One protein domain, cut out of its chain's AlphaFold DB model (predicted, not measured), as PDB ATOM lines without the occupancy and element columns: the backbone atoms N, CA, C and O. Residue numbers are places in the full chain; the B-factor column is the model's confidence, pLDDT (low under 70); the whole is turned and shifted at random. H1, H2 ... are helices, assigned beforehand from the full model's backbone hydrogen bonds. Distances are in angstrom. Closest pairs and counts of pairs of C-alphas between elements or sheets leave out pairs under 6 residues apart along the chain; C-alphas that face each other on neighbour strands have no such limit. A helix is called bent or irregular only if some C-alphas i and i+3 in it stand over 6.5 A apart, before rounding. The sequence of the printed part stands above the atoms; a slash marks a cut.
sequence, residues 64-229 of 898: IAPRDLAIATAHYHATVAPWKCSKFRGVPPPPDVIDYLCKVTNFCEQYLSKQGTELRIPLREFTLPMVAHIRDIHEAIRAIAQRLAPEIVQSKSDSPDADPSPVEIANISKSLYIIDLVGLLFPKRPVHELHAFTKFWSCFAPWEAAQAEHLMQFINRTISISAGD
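What this domain is: This is residues 64 to 229 of the 898 residues of an uncharacterized protein of Xylaria hypoxylon (UniProt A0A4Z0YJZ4). H4 forms the core of this helical domain, with H1 side by side with it and the long H3 crossing both. H6 crosses H4 on the side away from H1, and its far end, with the tail to residue 229, sticks out; H2 and H5 lie side by side at one end of the body. The printed part has 166 residues with six named helices, H1 to H6 in order, and no named strand: all helix. It is compact, with a radius of gyration of the C-alphas of 16.8 A and spans of 52 by 44 by 28 A.

Where its parts are: H1, residues 66 to 80, begins at C-alpha 66 (201.542, 326.492, 232.288). H2 is residues 97 to 111. H3, residues 128 to 154, is 39.3 A long; it is only just irregular, with C-alphas 147 and 150 6.6 A apart, and has a kink of 32 degrees near residue 148. H4, residues 166 to 185, is 28.4 A long, and H5 is residues 194 to 202. H6, residues 206 to 226, is 30.9 A long and ends at C-alpha 226 (181.240, 319.464, 261.473).

How they stand to each other: H1 and H4 touch at a shallow tilt of 20 degrees, the same way; their closest C-alphas, His 75 and Leu 181, are 6.1 A apart. H1 and H2 are a helical hairpin, closest at C-alphas 74 and 111, 5.2 A. H3 touches H1 at C-alphas 72 and 134, 5.5 A, and H4 at 145 and 173, 5.2 A. H6 touches H4 about perpendicular, 81 degrees, at C-alphas 212 and 175, 4.7 A. H2 touches H5 at C-alphas 105 and 196, 5.1 A. Every O i to N i+4 pair is within hydrogen-bond range in H1, H2, H4, H5 and H6; in H3, 21 of 23.

The domain as a whole: The C-alphas of Pro 95 and Ser 159, 53.6 A, are farthest apart. There is no cut. The links H1 to H2, H2 to H3 and H3 to H4 are long. Residues 220 to 229 stand free; pLDDT is under 70 in 47 residues, among them 209 to 229.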
ATOM      1  N   ILE A  64     195.993 322.272 230.784       91.06
ATOM      2  CA  ILE A  64     196.479 322.752 232.076       91.06
ATOM      3  C   ILE A  64     197.264 324.042 231.832       91.06
ATOM      4  O   ILE A  64     198.187 324.076 231.015       91.06
ATOM      5  N   ALA A  65     196.918 325.122 232.537       90.56
ATOM      6  CA  ALA A  65     197.657 326.374 232.402       90.56
ATOM      7  C   ALA A  65     199.142 326.143 232.758       90.56
ATOM      8  O   ALA A  65     199.415 325.427 233.721       90.56
ATOM      9  N   PRO A  66     200.117 326.767 232.065       90.81
ATOM     10  CA  PRO A  66     201.542 326.492 232.288       90.81
ATOM     11  C   PRO A  66     201.987 326.595 233.755       90.81
ATOM     12  O   PRO A  66     202.780 325.781 234.225       90.81
ATOM     13  N   ARG A  67     201.411 327.550 234.500       87.75
ATOM     14  CA  ARG A  67     201.638 327.714 235.944       87.75
ATOM     15  C   ARG A  67     201.152 326.518 236.772       87.75
ATOM     16  O   ARG A  67     201.831 326.105 237.705       87.75
ATOM     17  N   ASP A  68     199.998 325.960 236.421       91.62
ATOM     18  CA  ASP A  68     199.377 324.852 237.145       91.62
ATOM     19  C   ASP A  68     200.076 323.540 236.771       91.62
ATOM     20  O   ASP A  68     200.275 322.667 237.613       91.62
ATOM     21  N   LEU A  69     200.555 323.440 235.527       93.94
ATOM     22  CA  LEU A  69     201.370 322.327 235.062       93.94
ATOM     23  C   LEU A  69     202.696 322.242 235.825       93.94
ATOM     24  O   LEU A  69     203.110 321.145 236.207       93.94
ATOM     25  N   ALA A  70     203.350 323.378 236.082       93.38
ATOM     26  CA  ALA A  70     204.593 323.423 236.845       93.38
ATOM     27  C   ALA A  70     204.406 322.883 238.276       93.38
ATOM     28  O   ALA A  70     205.149 321.997 238.705       93.38
ATOM     29  N   ILE A  71     203.377 323.345 238.996       93.88
ATOM     30  CA  ILE A  71     203.129 322.903 240.376       93.88
ATOM     31  C   ILE A  71     202.569 321.472 240.457       93.88
ATOM     32  O   ILE A  71     202.957 320.714 241.347       93.88
ATOM     33  N   ALA A  72     201.743 321.045 239.495       94.88
ATOM     34  CA  ALA A  72     201.271 319.662 239.397       94.88
ATOM     35  C   ALA A  72     202.420 318.683 239.105       94.88
ATOM     36  O   ALA A  72     202.463 317.578 239.651       94.88
ATOM     37  N   THR A  73     203.389 319.114 238.293       95.25
ATOM     38  CA  THR A  73     204.627 318.371 238.036       95.25
ATOM     39  C   THR A  73     205.437 318.205 239.320       95.25
ATOM     40  O   THR A  73     205.810 317.083 239.665       95.25
ATOM     41  N   ALA A  74     205.646 319.280 240.087       95.25
ATOM     42  CA  ALA A  74     206.301 319.184 241.393       95.25
ATOM     43  C   ALA A  74     205.548 318.225 242.335       95.25
ATOM     44  O   ALA A  74     206.159 317.367 242.971       95.25
ATOM     45  N   HIS A  75     204.216 318.292 242.359       94.69
ATOM     46  CA  HIS A  75     203.379 317.392 243.151       94.69
ATOM     47  C   HIS A  75     203.560 315.908 242.777       94.69
ATOM     48  O   HIS A  75     203.673 315.062 243.671       94.69
ATOM     49  N   TYR A  76     203.646 315.568 241.486       95.38
ATOM     50  CA  TYR A  76     203.982 314.204 241.055       95.38
ATOM     51  C   TYR A  76     205.321 313.749 241.645       95.38
ATOM     52  O   TYR A  76     205.380 312.703 242.293       95.38
ATOM     53  N   HIS A  77     206.375 314.558 241.498       95.69
ATOM     54  CA  HIS A  77     207.708 314.214 241.997       95.69
ATOM     55  C   HIS A  77     207.757 314.082 243.521       95.69
ATOM     56  O   HIS A  77     208.411 313.170 244.024       95.69
ATOM     57  N   ALA A  78     207.013 314.908 244.259       94.12
ATOM     58  CA  ALA A  78     206.863 314.758 245.705       94.12
ATOM     59  C   ALA A  78     206.123 313.455 246.061       94.12
ATOM     60  O   ALA A  78     206.477 312.764 247.014       94.12
ATOM     61  N   THR A  79     205.121 313.075 245.264       92.06
ATOM     62  CA  THR A  79     204.329 311.857 245.477       92.06
ATOM     63  C   THR A  79     205.125 310.583 245.205       92.06
ATOM     64  O   THR A  79     204.918 309.587 245.898       92.06
ATOM     65  N   VAL A  80     206.025 310.569 244.222       93.19
ATOM     66  CA  VAL A  80     206.838 309.380 243.899       93.19
ATOM     67  C   VAL A  80     208.203 309.370 244.588       93.19
ATOM     68  O   VAL A  80     208.914 308.371 244.499       93.19
ATOM     69  N   ALA A  81     208.569 310.442 245.299       92.81
ATOM     70  CA  ALA A  81     209.825 310.504 246.033       92.81
ATOM     71  C   ALA A  81     209.899 309.365 247.073       92.81
ATOM     72  O   ALA A  81     209.023 309.263 247.936       92.81
ATOM     73  N   PRO A  82     210.947 308.518 247.045       90.06
ATOM     74  CA  PRO A  82     211.072 307.386 247.968       90.06
ATOM     75  C   PRO A  82     211.274 307.840 249.419       90.06
ATOM     76  O   PRO A  82     211.011 307.089 250.349       90.06
ATOM     77  N   TRP A  83     211.731 309.081 249.601       88.19
ATOM     78  CA  TRP A  83     211.959 309.719 250.890       88.19
ATOM     79  C   TRP A  83     210.775 310.563 251.366       88.19
ATOM     80  O   TRP A  83     210.898 311.156 252.426       88.19
ATOM     81  N   LYS A  84     209.660 310.660 250.623       86.56
ATOM     82  CA  LYS A  84     208.507 311.497 251.008       86.56
ATOM     83  C   LYS A  84     208.032 311.191 252.427       86.56
ATOM     84  O   LYS A  84     208.115 310.045 252.881       86.56
ATOM     85  N   CYS A  85     207.453 312.183 253.105       77.25
ATOM     86  CA  CYS A  85     206.809 311.896 254.379       77.25
ATOM     87  C   CYS A  85     205.631 310.953 254.105       77.25
ATOM     88  O   CYS A  85     204.748 311.257 253.297       77.25
ATOM     89  N   SER A  86     205.624 309.773 254.727       68.50
ATOM     90  CA  SER A  86     204.504 308.860 254.544       68.50
ATOM     91  C   SER A  86     203.241 309.554 255.072       68.50
ATOM     92  O   SER A  86     203.224 310.035 256.206       68.50
ATOM     93  N   LYS A  87     202.168 309.603 254.265       57.34
ATOM     94  CA  LYS A  87     200.858 310.119 254.713       57.34
ATOM     95  C   LYS A  87     200.249 309.238 255.832       57.34
ATOM     96  O   LYS A  87     199.208 309.589 256.385       57.34
ATOM     97  N   PHE A  88     200.882 308.108 256.170       48.66
ATOM     98  CA  PHE A  88     200.436 307.147 257.174       48.66
ATOM     99  C   PHE A  88     200.973 307.496 258.567       48.66
ATOM    100  O   PHE A  88     202.161 307.757 258.761       48.66
ATOM    101  N   ARG A  89     200.069 307.501 259.555       46.53
ATOM    102  CA  ARG A  89     200.422 307.661 260.971       46.53
ATOM    103  C   ARG A  89     201.320 306.522 261.442       46.53
ATOM    104  O   ARG A  89     201.110 305.381 261.049       46.53
ATOM    105  N   GLY A  90     202.249 306.848 262.338       56.25
ATOM    106  CA  GLY A  90     203.074 305.871 263.052       56.25
ATOM    107  C   GLY A  90     204.413 305.561 262.391       56.25
ATOM    108  O   GLY A  90     205.256 304.943 263.028       56.25
ATOM    109  N   VAL A  91     204.665 306.029 261.164       56.56
ATOM    110  CA  VAL A  91     206.016 305.933 260.600       56.56
ATOM    111  C   VAL A  91     206.898 306.948 261.336       56.56
ATOM    112  O   VAL A  91     206.589 308.145 261.284       56.56
ATOM    113  N   PRO A  92     207.943 306.505 262.062       63.62
ATOM    114  CA  PRO A  92     208.842 307.418 262.751       63.62
ATOM    115  C   PRO A  92     209.453 308.403 261.742       63.62
ATOM    116  O   PRO A  92     209.602 308.055 260.564       63.62
ATOM    117  N   PRO A  93     209.782 309.641 262.166       66.38
ATOM    118  CA  PRO A  93     210.495 310.572 261.301       66.38
ATOM    119  C   PRO A  93     211.747 309.887 260.729       66.38
ATOM    120  O   PRO A  93     212.299 308.998 261.389       66.38
ATOM    121  N   PRO A  94     212.191 310.266 259.515       75.81
ATOM    122  CA  PRO A  94     213.411 309.722 258.935       75.81
ATOM    123  C   PRO A  94     214.539 309.750 259.977       75.81
ATOM    124  O   PRO A  94     214.710 310.781 260.630       75.81
ATOM    125  N   PRO A  95     215.281 308.643 260.167       78.12
ATOM    126  CA  PRO A  95     216.280 308.539 261.232       78.12
ATOM    127  C   PRO A  95     217.387 309.594 261.109       78.12
ATOM    128  O   PRO A  95     217.992 309.961 262.111       78.12
ATOM    129  N   ASP A  96     217.607 310.116 259.899       88.62
ATOM    130  CA  ASP A  96     218.447 311.279 259.635       88.62
ATOM    131  C   ASP A  96     217.588 312.449 259.128       88.62
ATOM    132  O   ASP A  96     217.212 312.540 257.954       88.62
ATOM    133  N   VAL A  97     217.243 313.338 260.056       83.06
ATOM    134  CA  VAL A  97     216.435 314.534 259.791       83.06
ATOM    135  C   VAL A  97     217.189 315.531 258.907       83.06
ATOM    136  O   VAL A  97     216.569 316.170 258.058       83.06
ATOM    137  N   ILE A  98     218.514 315.635 259.045       85.50
ATOM    138  CA  ILE A  98     219.335 316.581 258.278       85.50
ATOM    139  C   ILE A  98     219.383 316.146 256.810       85.50
ATOM    140  O   ILE A  98     219.112 316.949 255.916       85.50
ATOM    141  N   ASP A  99     219.649 314.863 256.547       90.19
ATOM    142  CA  ASP A  99     219.611 314.291 255.194       90.19
ATOM    143  C   ASP A  99     218.228 314.468 254.542       90.19
ATOM    144  O   ASP A  99     218.115 314.866 253.378       90.19
ATOM    145  N   TYR A 100     217.153 314.254 255.304       89.44
ATOM    146  CA  TYR A 100     215.794 314.489 254.824       89.44
ATOM    147  C   TYR A 100     215.548 315.953 254.425       89.44
ATOM    148  O   TYR A 100     215.037 316.220 253.335       89.44
ATOM    149  N   LEU A 101     215.940 316.917 255.259       87.69
ATOM    150  CA  LEU A 101     215.757 318.343 254.968       87.69
ATOM    151  C   LEU A 101     216.634 318.816 253.795       87.69
ATOM    152  O   LEU A 101     216.197 319.652 252.995       87.69
ATOM    153  N   CYS A 102     217.822 318.233 253.615       90.94
ATOM    154  CA  CYS A 102     218.634 318.410 252.409       90.94
ATOM    155  C   CYS A 102     217.898 317.909 251.154       90.94
ATOM    156  O   CYS A 102     217.876 318.603 250.137       90.94
ATOM    157  N   LYS A 103     217.218 316.756 251.219       93.56
ATOM    158  CA  LYS A 103     216.400 316.238 250.105       93.56
ATOM    159  C   LYS A 103     215.213 317.142 249.778       93.56
ATOM    160  O   LYS A 103     214.950 317.368 248.599       93.56
ATOM    161  N   VAL A 104     214.549 317.713 250.785       91.44
ATOM    162  CA  VAL A 104     213.476 318.705 250.582       91.44
ATOM    163  C   VAL A 104     214.018 319.983 249.929       91.44
ATOM    164  O   VAL A 104     213.410 320.508 248.997       91.44
ATOM    165  N   THR A 105     215.186 320.460 250.362       91.94
ATOM    166  CA  THR A 105     215.856 321.636 249.775       91.94
ATOM    167  C   THR A 105     216.198 321.393 248.302       91.94
ATOM    168  O   THR A 105     215.817 322.193 247.446       91.94
ATOM    169  N   ASN A 106     216.815 320.248 247.991       93.94
ATOM    170  CA  ASN A 106     217.145 319.840 246.622       93.94
ATOM    171  C   ASN A 106     215.889 319.669 245.757       93.94
ATOM    172  O   ASN A 106     215.870 320.083 244.600       93.94
ATOM    173  N   PHE A 107     214.816 319.110 246.324       95.12
ATOM    174  CA  PHE A 107     213.525 319.008 245.650       95.12
ATOM    175  C   PHE A 107     212.995 320.387 245.243       95.12
ATOM    176  O   PHE A 107     212.572 320.566 244.101       95.12
ATOM    177  N   CYS A 108     213.050 321.368 246.148       92.69
ATOM    178  CA  CYS A 108     212.601 322.724 245.850       92.69
ATOM    179  C   CYS A 108     213.413 323.330 244.699       92.69
ATOM    180  O   CYS A 108     212.833 323.897 243.785       92.69
ATOM    181  N   GLU A 109     214.737 323.162 244.686       91.50
ATOM    182  CA  GLU A 109     215.596 323.687 243.613       91.50
ATOM    183  C   GLU A 109     215.360 323.018 242.259       91.50
ATOM    184  O   GLU A 109     215.421 323.677 241.217       91.50
ATOM    185  N   GLN A 110     215.084 321.715 242.274       92.75
ATOM    186  CA  GLN A 110     214.915 320.922 241.068       92.75
ATOM    187  C   GLN A 110     213.527 321.100 240.438       92.75
ATOM    188  O   GLN A 110     213.418 321.166 239.214       92.75
ATOM    189  N   TYR A 111     212.471 321.179 241.253       92.19
ATOM    190  CA  TYR A 111     211.089 321.069 240.773       92.19
ATOM    191  C   TYR A 111     210.232 322.317 241.003       92.19
ATOM    192  O   TYR A 111     209.218 322.471 240.324       92.19
ATOM    193  N   LEU A 112     210.623 323.227 241.905       88.75
ATOM    194  CA  LEU A 112     209.884 324.459 242.190       88.75
ATOM    195  C   LEU A 112     210.693 325.690 241.754       88.75
ATOM    196  O   LEU A 112     211.678 326.089 242.369       88.75
ATOM    197  N   SER A 113     210.251 326.337 240.679       84.62
ATOM    198  CA  SER A 113     210.790 327.633 240.255       84.62
ATOM    199  C   SER A 113     210.393 328.761 241.215       84.62
ATOM    200  O   SER A 113     209.549 328.585 242.095       84.62
ATOM    201  N   LYS A 114     210.969 329.960 241.039       74.56
ATOM    202  CA  LYS A 114     210.463 331.153 241.732       74.56
ATOM    203  C   LYS A 114     208.994 331.359 241.343       74.56
ATOM    204  O   LYS A 114     208.674 331.415 240.161       74.56
ATOM    205  N   GLN A 115     208.123 331.473 242.343       66.50
ATOM    206  CA  GLN A 115     206.658 331.520 242.223       66.50
ATOM    207  C   GLN A 115     206.000 330.220 241.722       66.50
ATOM    208  O   GLN A 115     204.802 330.223 241.447       66.50
ATOM    209  N   GLY A 116     206.735 329.112 241.579       69.88
ATOM    210  CA  GLY A 116     206.191 327.823 241.133       69.88
ATOM    211  C   GLY A 116     205.492 327.866 239.768       69.88
ATOM    212  O   GLY A 116     204.559 327.101 239.545       69.88
ATOM    213  N   THR A 117     205.875 328.796 238.886       77.62
ATOM    214  CA  THR A 117     205.199 329.041 237.597       77.62
ATOM    215  C   THR A 117     205.947 328.478 236.391       77.62
ATOM    216  O   THR A 117     205.324 328.171 235.378       77.62
ATOM    217  N   GLU A 118     207.269 328.328 236.478       87.56
ATOM    218  CA  GLU A 118     208.094 327.778 235.401       87.56
ATOM    219  C   GLU A 118     208.201 326.259 235.529       87.56
ATOM    220  O   GLU A 118     208.617 325.745 236.575       87.56
ATOM    221  N   LEU A 119     207.895 325.554 234.440       89.62
ATOM    222  CA  LEU A 119     208.110 324.120 234.321       89.62
ATOM    223  C   LEU A 119     209.616 323.829 234.207       89.62
ATOM    224  O   LEU A 119     210.253 324.183 233.216       89.62
ATOM    225  N   ARG A 120     210.185 323.181 235.228       88.94
ATOM    226  CA  ARG A 120     211.623 322.852 235.302       88.94
ATOM    227  C   ARG A 120     212.005 321.567 234.565       88.94
ATOM    228  O   ARG A 120     213.181 321.356 234.287       88.94
ATOM    229  N   ILE A 121     211.021 320.731 234.236       89.62
ATOM    230  CA  ILE A 121     211.223 319.441 233.574       89.62
ATOM    231  C   ILE A 121     210.928 319.587 232.081       89.62
ATOM    232  O   ILE A 121     209.833 320.026 231.721       89.62
ATOM    233  N   PRO A 122     211.858 319.224 231.183       89.38
ATOM    234  CA  PRO A 122     211.595 319.298 229.756       89.38
ATOM    235  C   PRO A 122     210.512 318.285 229.364       89.38
ATOM    236  O   PRO A 122     210.512 317.147 229.822       89.38
ATOM    237  N   LEU A 123     209.622 318.665 228.444       83.88
ATOM    238  CA  LEU A 123     208.473 317.844 228.023       83.88
ATOM    239  C   LEU A 123     208.840 316.415 227.578       83.88
ATOM    240  O   LEU A 123     208.044 315.497 227.728       83.88
ATOM    241  N   ARG A 124     210.060 316.203 227.070       86.62
ATOM    242  CA  ARG A 124     210.569 314.876 226.675       86.62
ATOM    243  C   ARG A 124     210.756 313.893 227.838       86.62
ATOM    244  O   ARG A 124     210.882 312.702 227.591       86.62
ATOM    245  N   GLU A 125     210.822 314.387 229.073       91.44
ATOM    246  CA  GLU A 125     210.955 313.570 230.285       91.44
ATOM    247  C   GLU A 125     209.594 313.143 230.854       91.44
ATOM    248  O   GLU A 125     209.537 312.317 231.765       91.44
ATOM    249  N   PHE A 126     208.487 313.650 230.300       92.50
ATOM    250  CA  PHE A 126     207.157 313.247 230.730       92.50
ATOM    251  C   PHE A 126     206.870 311.814 230.293       92.50
ATOM    252  O   PHE A 126     206.960 311.447 229.120       92.50
ATOM    253  N   THR A 127     206.480 311.000 231.266       91.06
ATOM    254  CA  THR A 127     206.025 309.628 231.043       91.06
ATOM    255  C   THR A 127     204.500 309.573 231.079       91.06
ATOM    256  O   THR A 127     203.849 310.451 231.644       91.06
ATOM    257  N   LEU A 128     203.901 308.528 230.503       84.69
ATOM    258  CA  LEU A 128     202.444 308.367 230.550       84.69
ATOM    259  C   LEU A 128     201.897 308.301 231.997       84.69
ATOM    260  O   LEU A 128     200.940 309.021 232.273       84.69
ATOM    261  N   PRO A 129     202.508 307.551 232.945       87.12
ATOM    262  CA  PRO A 129     202.063 307.556 234.344       87.12
ATOM    263  C   PRO A 129     202.154 308.933 235.012       87.12
ATOM    264  O   PRO A 129     201.304 309.287 235.822       87.12
ATOM    265  N   MET A 130     203.178 309.717 234.665       93.38
ATOM    266  CA  MET A 130     203.340 311.080 235.165       93.38
ATOM    267  C   MET A 130     202.228 311.998 234.659       93.38
ATOM    268  O   MET A 130     201.631 312.722 235.450       93.38
ATOM    269  N   VAL A 131     201.918 311.950 233.361       91.12
ATOM    270  CA  VAL A 131     200.862 312.782 232.772       91.12
ATOM    271  C   VAL A 131     199.480 312.405 233.298       91.12
ATOM    272  O   VAL A 131     198.704 313.303 233.614       91.12
ATOM    273  N   ALA A 132     199.198 311.108 233.452       84.75
ATOM    274  CA  ALA A 132     197.959 310.637 234.065       84.75
ATOM    275  C   ALA A 132     197.800 311.202 235.486       84.75
ATOM    276  O   ALA A 132     196.823 311.887 235.767       84.75
ATOM    277  N   HIS A 133     198.820 311.043 236.340       88.69
ATOM    278  CA  HIS A 133     198.800 311.592 237.701       88.69
ATOM    279  C   HIS A 133     198.616 313.111 237.727       88.69
ATOM    280  O   HIS A 133     197.846 313.614 238.538       88.69
ATOM    281  N   ILE A 134     199.325 313.845 236.860       93.88
ATOM    282  CA  ILE A 134     199.245 315.312 236.764       93.88
ATOM    283  C   ILE A 134     197.839 315.769 236.382       93.88
ATOM    284  O   ILE A 134     197.331 316.715 236.984       93.88
ATOM    285  N   ARG A 135     197.210 315.112 235.406       89.38
ATOM    286  CA  ARG A 135     195.840 315.420 234.995       89.38
ATOM    287  C   ARG A 135     194.864 315.130 236.129       89.38
ATOM    288  O   ARG A 135     194.126 316.024 236.526       89.38
ATOM    289  N   ASP A 136     194.925 313.926 236.688       84.81
ATOM    290  CA  ASP A 136     193.962 313.468 237.688       84.81
ATOM    291  C   ASP A 136     194.027 314.336 238.961       84.81
ATOM    292  O   ASP A 136     192.997 314.759 239.488       84.81
ATOM    293  N   ILE A 137     195.234 314.696 239.431       89.38
ATOM    294  CA  ILE A 137     195.361 315.615 240.572       89.38
ATOM    295  C   ILE A 137     194.901 317.036 240.226       89.38
ATOM    296  O   ILE A 137     194.334 317.717 241.080       89.38
ATOM    297  N   HIS A 138     195.136 317.503 238.996       93.88
ATOM    298  CA  HIS A 138     194.715 318.835 238.568       93.88
ATOM    299  C   HIS A 138     193.202 318.966 238.497       93.88
ATOM    300  O   HIS A 138     192.653 319.935 239.017       93.88
ATOM    301  N   GLU A 139     192.525 317.980 237.917       88.31
ATOM    302  CA  GLU A 139     191.066 317.929 237.869       88.31
ATOM    303  C   GLU A 139     190.476 317.886 239.282       88.31
ATOM    304  O   GLU A 139     189.585 318.677 239.591       88.31
ATOM    305  N   ALA A 140     191.042 317.068 240.177       84.19
ATOM    306  CA  ALA A 140     190.606 317.002 241.570       84.19
ATOM    307  C   ALA A 140     190.781 318.342 242.310       84.19
ATOM    308  O   ALA A 140     189.847 318.832 242.947       84.19
ATOM    309  N   ILE A 141     191.955 318.974 242.213       88.12
ATOM    310  CA  ILE A 141     192.223 320.263 242.871       88.12
ATOM    311  C   ILE A 141     191.364 321.385 242.282       88.12
ATOM    312  O   ILE A 141     190.881 322.244 243.022       88.12
ATOM    313  N   ARG A 142     191.149 321.391 240.964       91.00
ATOM    314  CA  ARG A 142     190.300 322.378 240.294       91.00
ATOM    315  C   ARG A 142     188.841 322.236 240.712       91.00
ATOM    316  O   ARG A 142     188.218 323.247 241.018       91.00
ATOM    317  N   ALA A 143     188.334 321.010 240.793       84.56
ATOM    318  CA  ALA A 143     186.990 320.728 241.280       84.56
ATOM    319  C   ALA A 143     186.797 321.198 242.732       84.56
ATOM    320  O   ALA A 143     185.818 321.874 243.042       84.56
ATOM    321  N   ILE A 144     187.758 320.912 243.620       80.88
ATOM    322  CA  ILE A 144     187.718 321.398 245.008       80.88
ATOM    323  C   ILE A 144     187.741 322.931 245.036       80.88
ATOM    324  O   ILE A 144     186.943 323.546 245.737       80.88
ATOM    325  N   ALA A 145     188.609 323.561 244.243       85.94
ATOM    326  CA  ALA A 145     188.689 325.014 244.170       85.94
ATOM    327  C   ALA A 145     187.388 325.653 243.669       85.94
ATOM    328  O   ALA A 145     186.963 326.652 244.234       85.94
ATOM    329  N   GLN A 146     186.735 325.069 242.662       88.12
ATOM    330  CA  GLN A 146     185.447 325.542 242.143       88.12
ATOM    331  C   GLN A 146     184.338 325.497 243.193       88.12
ATOM    332  O   GLN A 146     183.498 326.386 243.207       88.12
ATOM    333  N   ARG A 147     184.350 324.502 244.086       80.69
ATOM    334  CA  ARG A 147     183.358 324.391 245.167       80.69
ATOM    335  C   ARG A 147     183.672 325.299 246.352       80.69
ATOM    336  O   ARG A 147     182.760 325.807 246.984       80.69
ATOM    337  N   LEU A 148     184.953 325.517 246.651       77.56
ATOM    338  CA  LEU A 148     185.371 326.422 247.726       77.56
ATOM    339  C   LEU A 148     185.274 327.898 247.331       77.56
ATOM    340  O   LEU A 148     185.158 328.758 248.201       77.56
ATOM    341  N   ALA A 149     185.366 328.211 246.040       85.12
ATOM    342  CA  ALA A 149     185.431 329.589 245.585       85.12
ATOM    343  C   ALA A 149     184.177 330.418 245.925       85.12
ATOM    344  O   ALA A 149     184.378 331.515 246.441       85.12
ATOM    345  N   PRO A 150     182.928 329.936 245.753       81.50
ATOM    346  CA  PRO A 150     181.736 330.679 246.159       81.50
ATOM    347  C   PRO A 150     181.737 330.991 247.656       81.50
ATOM    348  O   PRO A 150     181.596 332.147 248.023       81.50
ATOM    349  N   GLU A 151     182.031 330.014 248.515       77.31
ATOM    350  CA  GLU A 151     182.076 330.198 249.976       77.31
ATOM    351  C   GLU A 151     183.128 331.235 250.406       77.31
ATOM    352  O   GLU A 151     182.900 332.093 251.264       77.31
ATOM    353  N   ILE A 152     184.306 331.190 249.778       73.75
ATOM    354  CA  ILE A 152     185.406 332.108 250.084       73.75
ATOM    355  C   ILE A 152     185.099 333.523 249.564       73.75
ATOM    356  O   ILE A 152     185.417 334.502 250.246       73.75
ATOM    357  N   VAL A 153     184.488 333.645 248.382       76.31
ATOM    358  CA  VAL A 153     184.209 334.929 247.713       76.31
ATOM    359  C   VAL A 153     182.942 335.601 248.266       76.31
ATOM    360  O   VAL A 153     182.976 336.798 248.557       76.31
ATOM    361  N   GLN A 154     181.860 334.852 248.507       69.62
ATOM    362  CA  GLN A 154     180.586 335.359 249.041       69.62
ATOM    363  C   GLN A 154     180.725 335.916 250.459       69.62
ATOM    364  O   GLN A 154     180.054 336.886 250.796       69.62
ATOM    365  N   SER A 155     181.677 335.418 251.257       57.44
ATOM    366  CA  SER A 155     181.981 335.979 252.585       57.44
ATOM    367  C   SER A 155     182.382 337.469 252.582       57.44
ATOM    368  O   SER A 155     182.487 338.080 253.647       57.44
ATOM    369  N   LYS A 156     182.628 338.065 251.402       54.47
ATOM    370  CA  LYS A 156     183.075 339.456 251.222       54.47
ATOM    371  C   LYS A 156     182.145 340.336 250.382       54.47
ATOM    372  O   LYS A 156     182.415 341.530 250.278       54.47
ATOM    373  N   SER A 157     181.118 339.771 249.754       52.97
ATOM    374  CA  SER A 157     180.277 340.457 248.769       52.97
ATOM    375  C   SER A 157     178.858 340.620 249.311       52.97
ATOM    376  O   SER A 157     178.197 339.624 249.580       52.97
ATOM    377  N   ASP A 158     178.352 341.856 249.390       61.25
ATOM    378  CA  ASP A 158     176.931 342.132 249.689       61.25
ATOM    379  C   ASP A 158     175.983 341.627 248.576       61.25
ATOM    380  O   ASP A 158     174.761 341.680 248.712       61.25
ATOM    381  N   SER A 159     176.538 341.138 247.461       63.34
ATOM    382  CA  SER A 159     175.815 340.469 246.383       63.34
ATOM    383  C   SER A 159     175.994 338.949 246.510       63.34
ATOM    384  O   SER A 159     177.076 338.454 246.168       63.34
ATOM    385  N   PRO A 160     174.968 338.197 246.956       62.94
ATOM    386  CA  PRO A 160     175.039 336.740 247.112       62.94
ATOM    387  C   PRO A 160     175.247 335.976 245.788       62.94
ATOM    388  O   PRO A 160     175.656 334.820 245.816       62.94
ATOM    389  N   ASP A 161     175.069 336.636 244.638       67.00
ATOM    390  CA  ASP A 161     175.080 335.994 243.312       67.00
ATOM    391  C   ASP A 161     176.376 336.196 242.499       67.00
ATOM    392  O   ASP A 161     176.401 335.967 241.289       67.00
ATOM    393  N   ALA A 162     177.467 336.676 243.107       75.38
ATOM    394  CA  ALA A 162     178.721 336.852 242.372       75.38
ATOM    395  C   ALA A 162     179.458 335.510 242.207       75.38
ATOM    396  O   ALA A 162     180.143 335.056 243.125       75.38
ATOM    397  N   ASP A 163     179.340 334.898 241.025       81.69
ATOM    398  CA  ASP A 163     180.134 333.724 240.657       81.69
ATOM    399  C   ASP A 163     181.642 334.033 240.753       81.69
ATOM    400  O   ASP A 163     182.100 335.071 240.255       81.69
ATOM    401  N   PRO A 164     182.449 333.140 241.353       85.31
ATOM    402  CA  PRO A 164     183.882 333.350 241.485       85.31
ATOM    403  C   PRO A 164     184.561 333.416 240.114       85.31
ATOM    404  O   PRO A 164     184.359 332.576 239.233       85.31
ATOM    405  N   SER A 165     185.440 334.399 239.942       89.31
ATOM    406  CA  SER A 165     186.185 334.583 238.703       89.31
ATOM    407  C   SER A 165     187.162 333.420 238.448       89.31
ATOM    408  O   SER A 165     187.700 332.814 239.383       89.31
ATOM    409  N   PRO A 166     187.519 333.136 237.178       87.88
ATOM    410  CA  PRO A 166     188.535 332.132 236.851       87.88
ATOM    411  C   PRO A 166     189.897 332.386 237.517       87.88
ATOM    412  O   PRO A 166     190.665 331.451 237.753       87.88
ATOM    413  N   VAL A 167     190.209 333.651 237.822       86.50
ATOM    414  CA  VAL A 167     191.434 334.043 238.531       86.50
ATOM    415  C   VAL A 167     191.374 333.610 239.995       86.50
ATOM    416  O   VAL A 167     192.355 333.068 240.501       86.50
ATOM    417  N   GLU A 168     190.232 333.788 240.660       84.94
ATOM    418  CA  GLU A 168     190.026 333.364 242.049       84.94
ATOM    419  C   GLU A 168     190.078 331.845 242.185       84.94
ATOM    420  O   GLU A 168     190.821 331.342 243.029       84.94
ATOM    421  N   ILE A 169     189.389 331.119 241.298       86.19
ATOM    422  CA  ILE A 169     189.432 329.650 241.258       86.19
ATOM    423  C   ILE A 169     190.877 329.175 241.101       86.19
ATOM    424  O   ILE A 169     191.326 328.309 241.848       86.19
ATOM    425  N   ALA A 170     191.646 329.773 240.188       86.50
ATOM    426  CA  ALA A 170     193.032 329.374 239.987       86.50
ATOM    427  C   ALA A 170     193.948 329.708 241.177       86.50
ATOM    428  O   ALA A 170     194.843 328.927 241.497       86.50
ATOM    429  N   ASN A 171     193.723 330.831 241.865       86.00
ATOM    430  CA  ASN A 171     194.471 331.166 243.080       86.00
ATOM    431  C   ASN A 171     194.158 330.175 244.219       86.00
ATOM    432  O   ASN A 171     195.063 329.752 244.943       86.00
ATOM    433  N   ILE A 172     192.895 329.754 244.350       85.06
ATOM    434  CA  ILE A 172     192.484 328.713 245.303       85.06
ATOM    435  C   ILE A 172     193.105 327.365 244.920       85.06
ATOM    436  O   ILE A 172     193.712 326.722 245.775       85.06
ATOM    437  N   SER A 173     193.053 326.960 243.645       89.44
ATOM    438  CA  SER A 173     193.714 325.741 243.156       89.44
ATOM    439  C   SER A 173     195.206 325.738 243.482       89.44
ATOM    440  O   SER A 173     195.717 324.764 244.032       89.44
ATOM    441  N   LYS A 174     195.909 326.846 243.220       88.94
ATOM    442  CA  LYS A 174     197.333 326.980 243.551       88.94
ATOM    443  C   LYS A 174     197.589 326.838 245.051       88.94
ATOM    444  O   LYS A 174     198.537 326.169 245.449       88.94
ATOM    445  N   SER A 175     196.718 327.405 245.882       86.38
ATOM    446  CA  SER A 175     196.815 327.296 247.342       86.38
ATOM    447  C   SER A 175     196.634 325.848 247.814       86.38
ATOM    448  O   SER A 175     197.393 325.377 248.654       86.38
ATOM    449  N   LEU A 176     195.692 325.107 247.223       84.19
ATOM    450  CA  LEU A 176     195.480 323.682 247.507       84.19
ATOM    451  C   LEU A 176     196.690 322.821 247.115       84.19
ATOM    452  O   LEU A 176     197.081 321.942 247.883       84.19
ATOM    453  N   TYR A 177     197.331 323.103 245.975       91.06
ATOM    454  CA  TYR A 177     198.588 322.444 245.604       91.06
ATOM    455  C   TYR A 177     199.695 322.688 246.627       91.06
ATOM    456  O   TYR A 177     200.396 321.749 247.002       91.06
ATOM    457  N   ILE A 178     199.863 323.937 247.075       88.69
ATOM    458  CA  ILE A 178     200.869 324.301 248.081       88.69
ATOM    459  C   ILE A 178     200.608 323.528 249.377       88.69
ATOM    460  O   ILE A 178     201.538 322.955 249.938       88.69
ATOM    461  N   ILE A 179     199.350 323.455 249.821       83.25
ATOM    462  CA  ILE A 179     198.967 322.732 251.040       83.25
ATOM    463  C   ILE A 179     199.279 321.233 250.924       83.25
ATOM    464  O   ILE A 179     199.893 320.677 251.837       83.25
ATOM    465  N   ASP A 180     198.917 320.565 249.820       85.31
ATOM    466  CA  ASP A 180     199.217 319.128 249.692       85.31
ATOM    467  C   ASP A 180     200.722 318.868 249.534       85.31
ATOM    468  O   ASP A 180     201.242 317.913 250.111       85.31
ATOM    469  N   LEU A 181     201.455 319.754 248.847       89.56
ATOM    470  CA  LEU A 181     202.920 319.704 248.788       89.56
ATOM    471  C   LEU A 181     203.552 319.823 250.176       89.56
ATOM    472  O   LEU A 181     204.462 319.054 250.485       89.56
ATOM    473  N   VAL A 182     203.056 320.721 251.034       86.81
ATOM    474  CA  VAL A 182     203.513 320.802 252.429       86.81
ATOM    475  C   VAL A 182     203.268 319.472 253.144       86.81
ATOM    476  O   VAL A 182     204.171 318.952 253.795       86.81
ATOM    477  N   GLY A 183     202.087 318.875 252.964       81.94
ATOM    478  CA  GLY A 183     201.747 317.575 253.550       81.94
ATOM    479  C   GLY A 183     202.573 316.393 253.021       81.94
ATOM    480  O   GLY A 183     202.731 315.397 253.726       81.94
ATOM    481  N   LEU A 184     203.100 316.481 251.796       86.62
ATOM    482  CA  LEU A 184     203.984 315.476 251.193       86.62
ATOM    483  C   LEU A 184     205.448 315.626 251.639       86.62
ATOM    484  O   LEU A 184     206.156 314.624 251.791       86.62
ATOM    485  N   LEU A 185     205.905 316.869 251.812       88.12
ATOM    486  CA  LEU A 185     207.317 317.216 251.999       88.12
ATOM    487  C   LEU A 185     207.718 317.490 253.448       88.12
ATOM    488  O   LEU A 185     208.915 317.505 253.723       88.12
ATOM    489  N   PHE A 186     206.773 317.730 254.359       84.62
ATOM    490  CA  PHE A 186     207.083 318.047 255.751       84.62
ATOM    491  C   PHE A 186     206.329 317.129 256.727       84.62
ATOM    492  O   PHE A 186     205.131 316.885 256.559       84.62
ATOM    493  N   PRO A 187     207.004 316.614 257.774       76.19
ATOM    494  CA  PRO A 187     206.355 315.830 258.816       76.19
ATOM    495  C   PRO A 187     205.416 316.698 259.665       76.19
ATOM    496  O   PRO A 187     205.642 317.888 259.863       76.19
ATOM    497  N   LYS A 188     204.369 316.081 260.229       69.06
ATOM    498  CA  LYS A 188     203.349 316.776 261.045       69.06
ATOM    499  C   LYS A 188     203.875 317.354 262.365       69.06
ATOM    500  O   LYS A 188     203.199 318.185 262.962       69.06
ATOM    501  N   ARG A 189     205.038 316.901 262.848       61.16
ATOM    502  CA  ARG A 189     205.698 317.478 264.025       61.16
ATOM    503  C   ARG A 189     206.715 318.519 263.556       61.16
ATOM    504  O   ARG A 189     207.523 318.182 262.690       61.16
ATOM    505  N   PRO A 190     206.693 319.747 264.104       53.22
ATOM    506  CA  PRO A 190     207.624 320.787 263.702       53.22
ATOM    507  C   PRO A 190     209.047 320.343 264.036       53.22
ATOM    508  O   PRO A 190     209.435 320.253 265.198       53.22
ATOM    509  N   VAL A 191     209.830 320.052 263.004       54.62
ATOM    510  CA  VAL A 191     211.282 320.029 263.126       54.62
ATOM    511  C   VAL A 191     211.711 321.491 263.094       54.62
ATOM    512  O   VAL A 191     211.453 322.187 262.116       54.62
ATOM    513  N   HIS A 192     212.321 321.980 264.171       50.06
ATOM    514  CA  HIS A 192     212.683 323.391 264.364       50.06
ATOM    515  C   HIS A 192     213.777 323.925 263.409       50.06
ATOM    516  O   HIS A 192     214.343 324.990 263.654       50.06
ATOM    517  N   GLU A 193     214.080 323.237 262.308       56.84
ATOM    518  CA  GLU A 193     215.075 323.686 261.338       56.84
ATOM    519  C   GLU A 193     214.440 324.546 260.241       56.84
ATOM    520  O   GLU A 193     213.811 324.066 259.295       56.84
ATOM    521  N   LEU A 194     214.647 325.860 260.364       63.72
ATOM    522  CA  LEU A 194     214.073 326.868 259.476       63.72
ATOM    523  C   LEU A 194     214.534 326.755 258.014       63.72
ATOM    524  O   LEU A 194     213.847 327.302 257.158       63.72
ATOM    525  N   HIS A 195     215.658 326.108 257.676       78.12
ATOM    526  CA  HIS A 195     216.261 326.280 256.345       78.12
ATOM    527  C   HIS A 195     215.441 325.662 255.199       78.12
ATOM    528  O   HIS A 195     215.092 326.378 254.262       78.12
ATOM    529  N   ALA A 196     215.073 324.378 255.276       79.75
ATOM    530  CA  ALA A 196     214.297 323.717 254.218       79.75
ATOM    531  C   ALA A 196     212.870 324.278 254.107       79.75
ATOM    532  O   ALA A 196     212.353 324.462 253.006       79.75
ATOM    533  N   PHE A 197     212.258 324.624 255.243       81.19
ATOM    534  CA  PHE A 197     210.960 325.295 255.280       81.19
ATOM    535  C   PHE A 197     211.037 326.696 254.654       81.19
ATOM    536  O   PHE A 197     210.235 327.037 253.789       81.19
ATOM    537  N   THR A 198     212.056 327.487 255.007       80.56
ATOM    538  CA  THR A 198     212.308 328.808 254.401       80.56
ATOM    539  C   THR A 198     212.574 328.682 252.904       80.56
ATOM    540  O   THR A 198     212.055 329.474 252.121       80.56
ATOM    541  N   LYS A 199     213.341 327.670 252.479       86.56
ATOM    542  CA  LYS A 199     213.600 327.401 251.064       86.56
ATOM    543  C   LYS A 199     212.311 327.083 250.312       86.56
ATOM    544  O   LYS A 199     212.082 327.695 249.273       86.56
ATOM    545  N   PHE A 200     211.469 326.199 250.843       88.06
ATOM    546  CA  PHE A 200     210.174 325.871 250.248       88.06
ATOM    547  C   PHE A 200     209.302 327.117 250.075       88.06
ATOM    548  O   PHE A 200     208.834 327.392 248.973       88.06
ATOM    549  N   TRP A 201     209.153 327.933 251.121       84.81
ATOM    550  CA  TRP A 201     208.357 329.159 251.022       84.81
ATOM    551  C   TRP A 201     208.982 330.221 250.118       84.81
ATOM    552  O   TRP A 201     208.250 330.991 249.505       84.81
ATOM    553  N   SER A 202     210.309 330.231 249.948       84.00
ATOM    554  CA  SER A 202     210.980 331.117 248.983       84.00
ATOM    555  C   SER A 202     210.654 330.791 247.518       84.00
ATOM    556  O   SER A 202     210.870 331.631 246.640       84.00
ATOM    557  N   CYS A 203     210.109 329.598 247.242       86.56
ATOM    558  CA  CYS A 203     209.606 329.223 245.923       86.56
ATOM    559  C   CYS A 203     208.226 329.822 245.614       86.56
ATOM    560  O   CYS A 203     207.795 329.748 244.467       86.56
ATOM    561  N   PHE A 204     207.547 330.450 246.576       84.00
ATOM    562  CA  PHE A 204     206.227 331.059 246.393       84.00
ATOM    563  C   PHE A 204     206.267 332.555 246.701       84.00
ATOM    564  O   PHE A 204     207.136 333.044 247.424       84.00
ATOM    565  N   ALA A 205     205.343 333.320 246.124       78.06
ATOM    566  CA  ALA A 205     205.221 334.721 246.496       78.06
ATOM    567  C   ALA A 205     204.710 334.834 247.950       78.06
ATOM    568  O   ALA A 205     203.888 334.018 248.370       78.06
ATOM    569  N   PRO A 206     205.113 335.862 248.723       73.06
ATOM    570  CA  PRO A 206     204.677 336.002 250.117       73.06
ATOM    571  C   PRO A 206     203.151 335.992 250.311       73.06
ATOM    572  O   PRO A 206     202.658 335.502 251.323       73.06
ATOM    573  N   TRP A 207     202.391 336.497 249.334       67.19
ATOM    574  CA  TRP A 207     200.927 336.483 249.368       67.19
ATOM    575  C   TRP A 207     200.330 335.094 249.092       67.19
ATOM    576  O   TRP A 207     199.289 334.775 249.654       67.19
ATOM    577  N   GLU A 208     200.994 334.251 248.295       70.81
ATOM    578  CA  GLU A 208     200.585 332.859 248.045       70.81
ATOM    579  C   GLU A 208     200.786 332.011 249.302       70.81
ATOM    580  O   GLU A 208     199.935 331.194 249.648       70.81
ATOM    581  N   ALA A 209     201.883 332.260 250.025       68.62
ATOM    582  CA  ALA A 209     202.150 331.629 251.311       68.62
ATOM    583  C   ALA A 209     201.080 331.985 252.351       68.62
ATOM    584  O   ALA A 209     200.478 331.096 252.954       68.62
ATOM    585  N   ALA A 210     200.779 333.279 252.491       67.19
ATOM    586  CA  ALA A 210     199.725 333.746 253.386       67.19
ATOM    587  C   ALA A 210     198.345 333.184 252.993       67.19
ATOM    588  O   ALA A 210     197.563 332.791 253.856       67.19
ATOM    589  N   GLN A 211     198.043 333.106 251.693       69.06
ATOM    590  CA  GLN A 211     196.780 332.554 251.202       69.06
ATOM    591  C   GLN A 211     196.635 331.060 251.524       69.06
ATOM    592  O   GLN A 211     195.577 330.643 251.995       69.06
ATOM    593  N   ALA A 212     197.689 330.264 251.323       66.50
ATOM    594  CA  ALA A 212     197.695 328.844 251.667       66.50
ATOM    595  C   ALA A 212     197.512 328.618 253.178       66.50
ATOM    596  O   ALA A 212     196.737 327.753 253.586       66.50
ATOM    597  N   GLU A 213     198.162 329.430 254.015       69.25
ATOM    598  CA  GLU A 213     198.019 329.359 255.471       69.25
ATOM    599  C   GLU A 213     196.589 329.694 255.926       69.25
ATOM    600  O   GLU A 213     195.991 328.951 256.710       69.25
ATOM    601  N   HIS A 214     195.995 330.760 255.384       67.94
ATOM    602  CA  HIS A 214     194.607 331.125 255.674       67.94
ATOM    603  C   HIS A 214     193.609 330.062 255.212       67.94
ATOM    604  O   HIS A 214     192.672 329.742 255.945       67.94
ATOM    605  N   LEU A 215     193.816 329.484 254.026       64.12
ATOM    606  CA  LEU A 215     192.966 328.413 253.515       64.12
ATOM    607  C   LEU A 215     193.064 327.162 254.399       64.12
ATOM    608  O   LEU A 215     192.045 326.561 254.732       64.12
ATOM    609  N   MET A 216     194.263 326.808 254.860       68.75
ATOM    610  CA  MET A 216     194.461 325.705 255.801       68.75
ATOM    611  C   MET A 216     193.713 325.941 257.123       68.75
ATOM    612  O   MET A 216     193.047 325.033 257.622       68.75
ATOM    613  N   GLN A 217     193.760 327.162 257.667       69.69
ATOM    614  CA  GLN A 217     193.002 327.534 258.867       69.69
ATOM    615  C   GLN A 217     191.483 327.468 258.641       69.69
ATOM    616  O   GLN A 217     190.765 326.952 259.498       69.69
ATOM    617  N   PHE A 218     190.990 327.961 257.501       67.56
ATOM    618  CA  PHE A 218     189.570 327.910 257.136       67.56
ATOM    619  C   PHE A 218     189.057 326.469 257.052       67.56
ATOM    620  O   PHE A 218     188.028 326.139 257.649       67.56
ATOM    621  N   ILE A 219     189.802 325.593 256.374       60.47
ATOM    622  CA  ILE A 219     189.409 324.191 256.233       60.47
ATOM    623  C   ILE A 219     189.409 323.507 257.608       60.47
ATOM    624  O   ILE A 219     188.429 322.853 257.954       60.47
ATOM    625  N   ASN A 220     190.433 323.729 258.441       63.94
ATOM    626  CA  ASN A 220     190.480 323.171 259.799       63.94
ATOM    627  C   ASN A 220     189.296 323.626 260.673       63.94
ATOM    628  O   ASN A 220     188.746 322.817 261.412       63.94
ATOM    629  N   ARG A 221     188.861 324.890 260.566       63.44
ATOM    630  CA  ARG A 221     187.690 325.404 261.303       63.44
ATOM    631  C   ARG A 221     186.384 324.760 260.854       63.44
ATOM    632  O   ARG A 221     185.614 324.306 261.695       63.44
ATOM    633  N   THR A 222     186.150 324.713 259.544       55.78
ATOM    634  CA  THR A 222     184.939 324.116 258.948       55.78
ATOM    635  C   THR A 222     184.787 322.662 259.387       55.78
ATOM    636  O   THR A 222     183.715 322.197 259.768       55.78
ATOM    637  N   ILE A 223     185.919 321.971 259.424       52.69
ATOM    638  CA  ILE A 223     186.036 320.610 259.903       52.69
ATOM    639  C   ILE A 223     185.672 320.473 261.390       52.69
ATOM    640  O   ILE A 223     184.848 319.623 261.721       52.69
ATOM    641  N   SER A 224     186.261 321.275 262.280       54.94
ATOM    642  CA  SER A 224     185.995 321.180 263.724       54.94
ATOM    643  C   SER A 224     184.517 321.412 264.052       54.94
ATOM    644  O   SER A 224     183.966 320.715 264.899       54.94
ATOM    645  N   ILE A 225     183.853 322.314 263.320       51.62
ATOM    646  CA  ILE A 225     182.412 322.575 263.454       51.62
ATOM    647  C   ILE A 225     181.586 321.342 263.047       51.62
ATOM    648  O   ILE A 225     180.665 320.957 263.762       51.62
ATOM    649  N   SER A 226     181.941 320.674 261.943       41.09
ATOM    650  CA  SER A 226     181.240 319.464 261.473       41.09
ATOM    651  C   SER A 226     181.439 318.228 262.365       41.09
ATOM    652  O   SER A 226     180.640 317.298 262.317       41.09
ATOM    653  N   ALA A 227     182.488 318.217 263.195       44.62
ATOM    654  CA  ALA A 227     182.817 317.109 264.093       44.62
ATOM    655  C   ALA A 227     181.996 317.092 265.396       44.62
ATOM    656  O   ALA A 227     182.161 316.174 266.196       44.62
ATOM    657  N   GLY A 228     181.167 318.115 265.646       37.34
ATOM    658  CA  GLY A 228     180.443 318.275 266.914       37.34
ATOM    659  C   GLY A 228     181.338 318.611 268.111       37.34
ATOM    660  O   GLY A 228     180.877 318.567 269.250       37.34
ATOM    661  N   ASP A 229     182.604 318.961 267.876       41.72
ATOM    662  CA  ASP A 229     183.529 319.339 268.936       41.72
ATOM    663  C   ASP A 229     183.358 320.824 269.283       41.72
ATOM    664  O   ASP A 229     184.014 321.714 268.740       41.72
TER     665      ASP A 229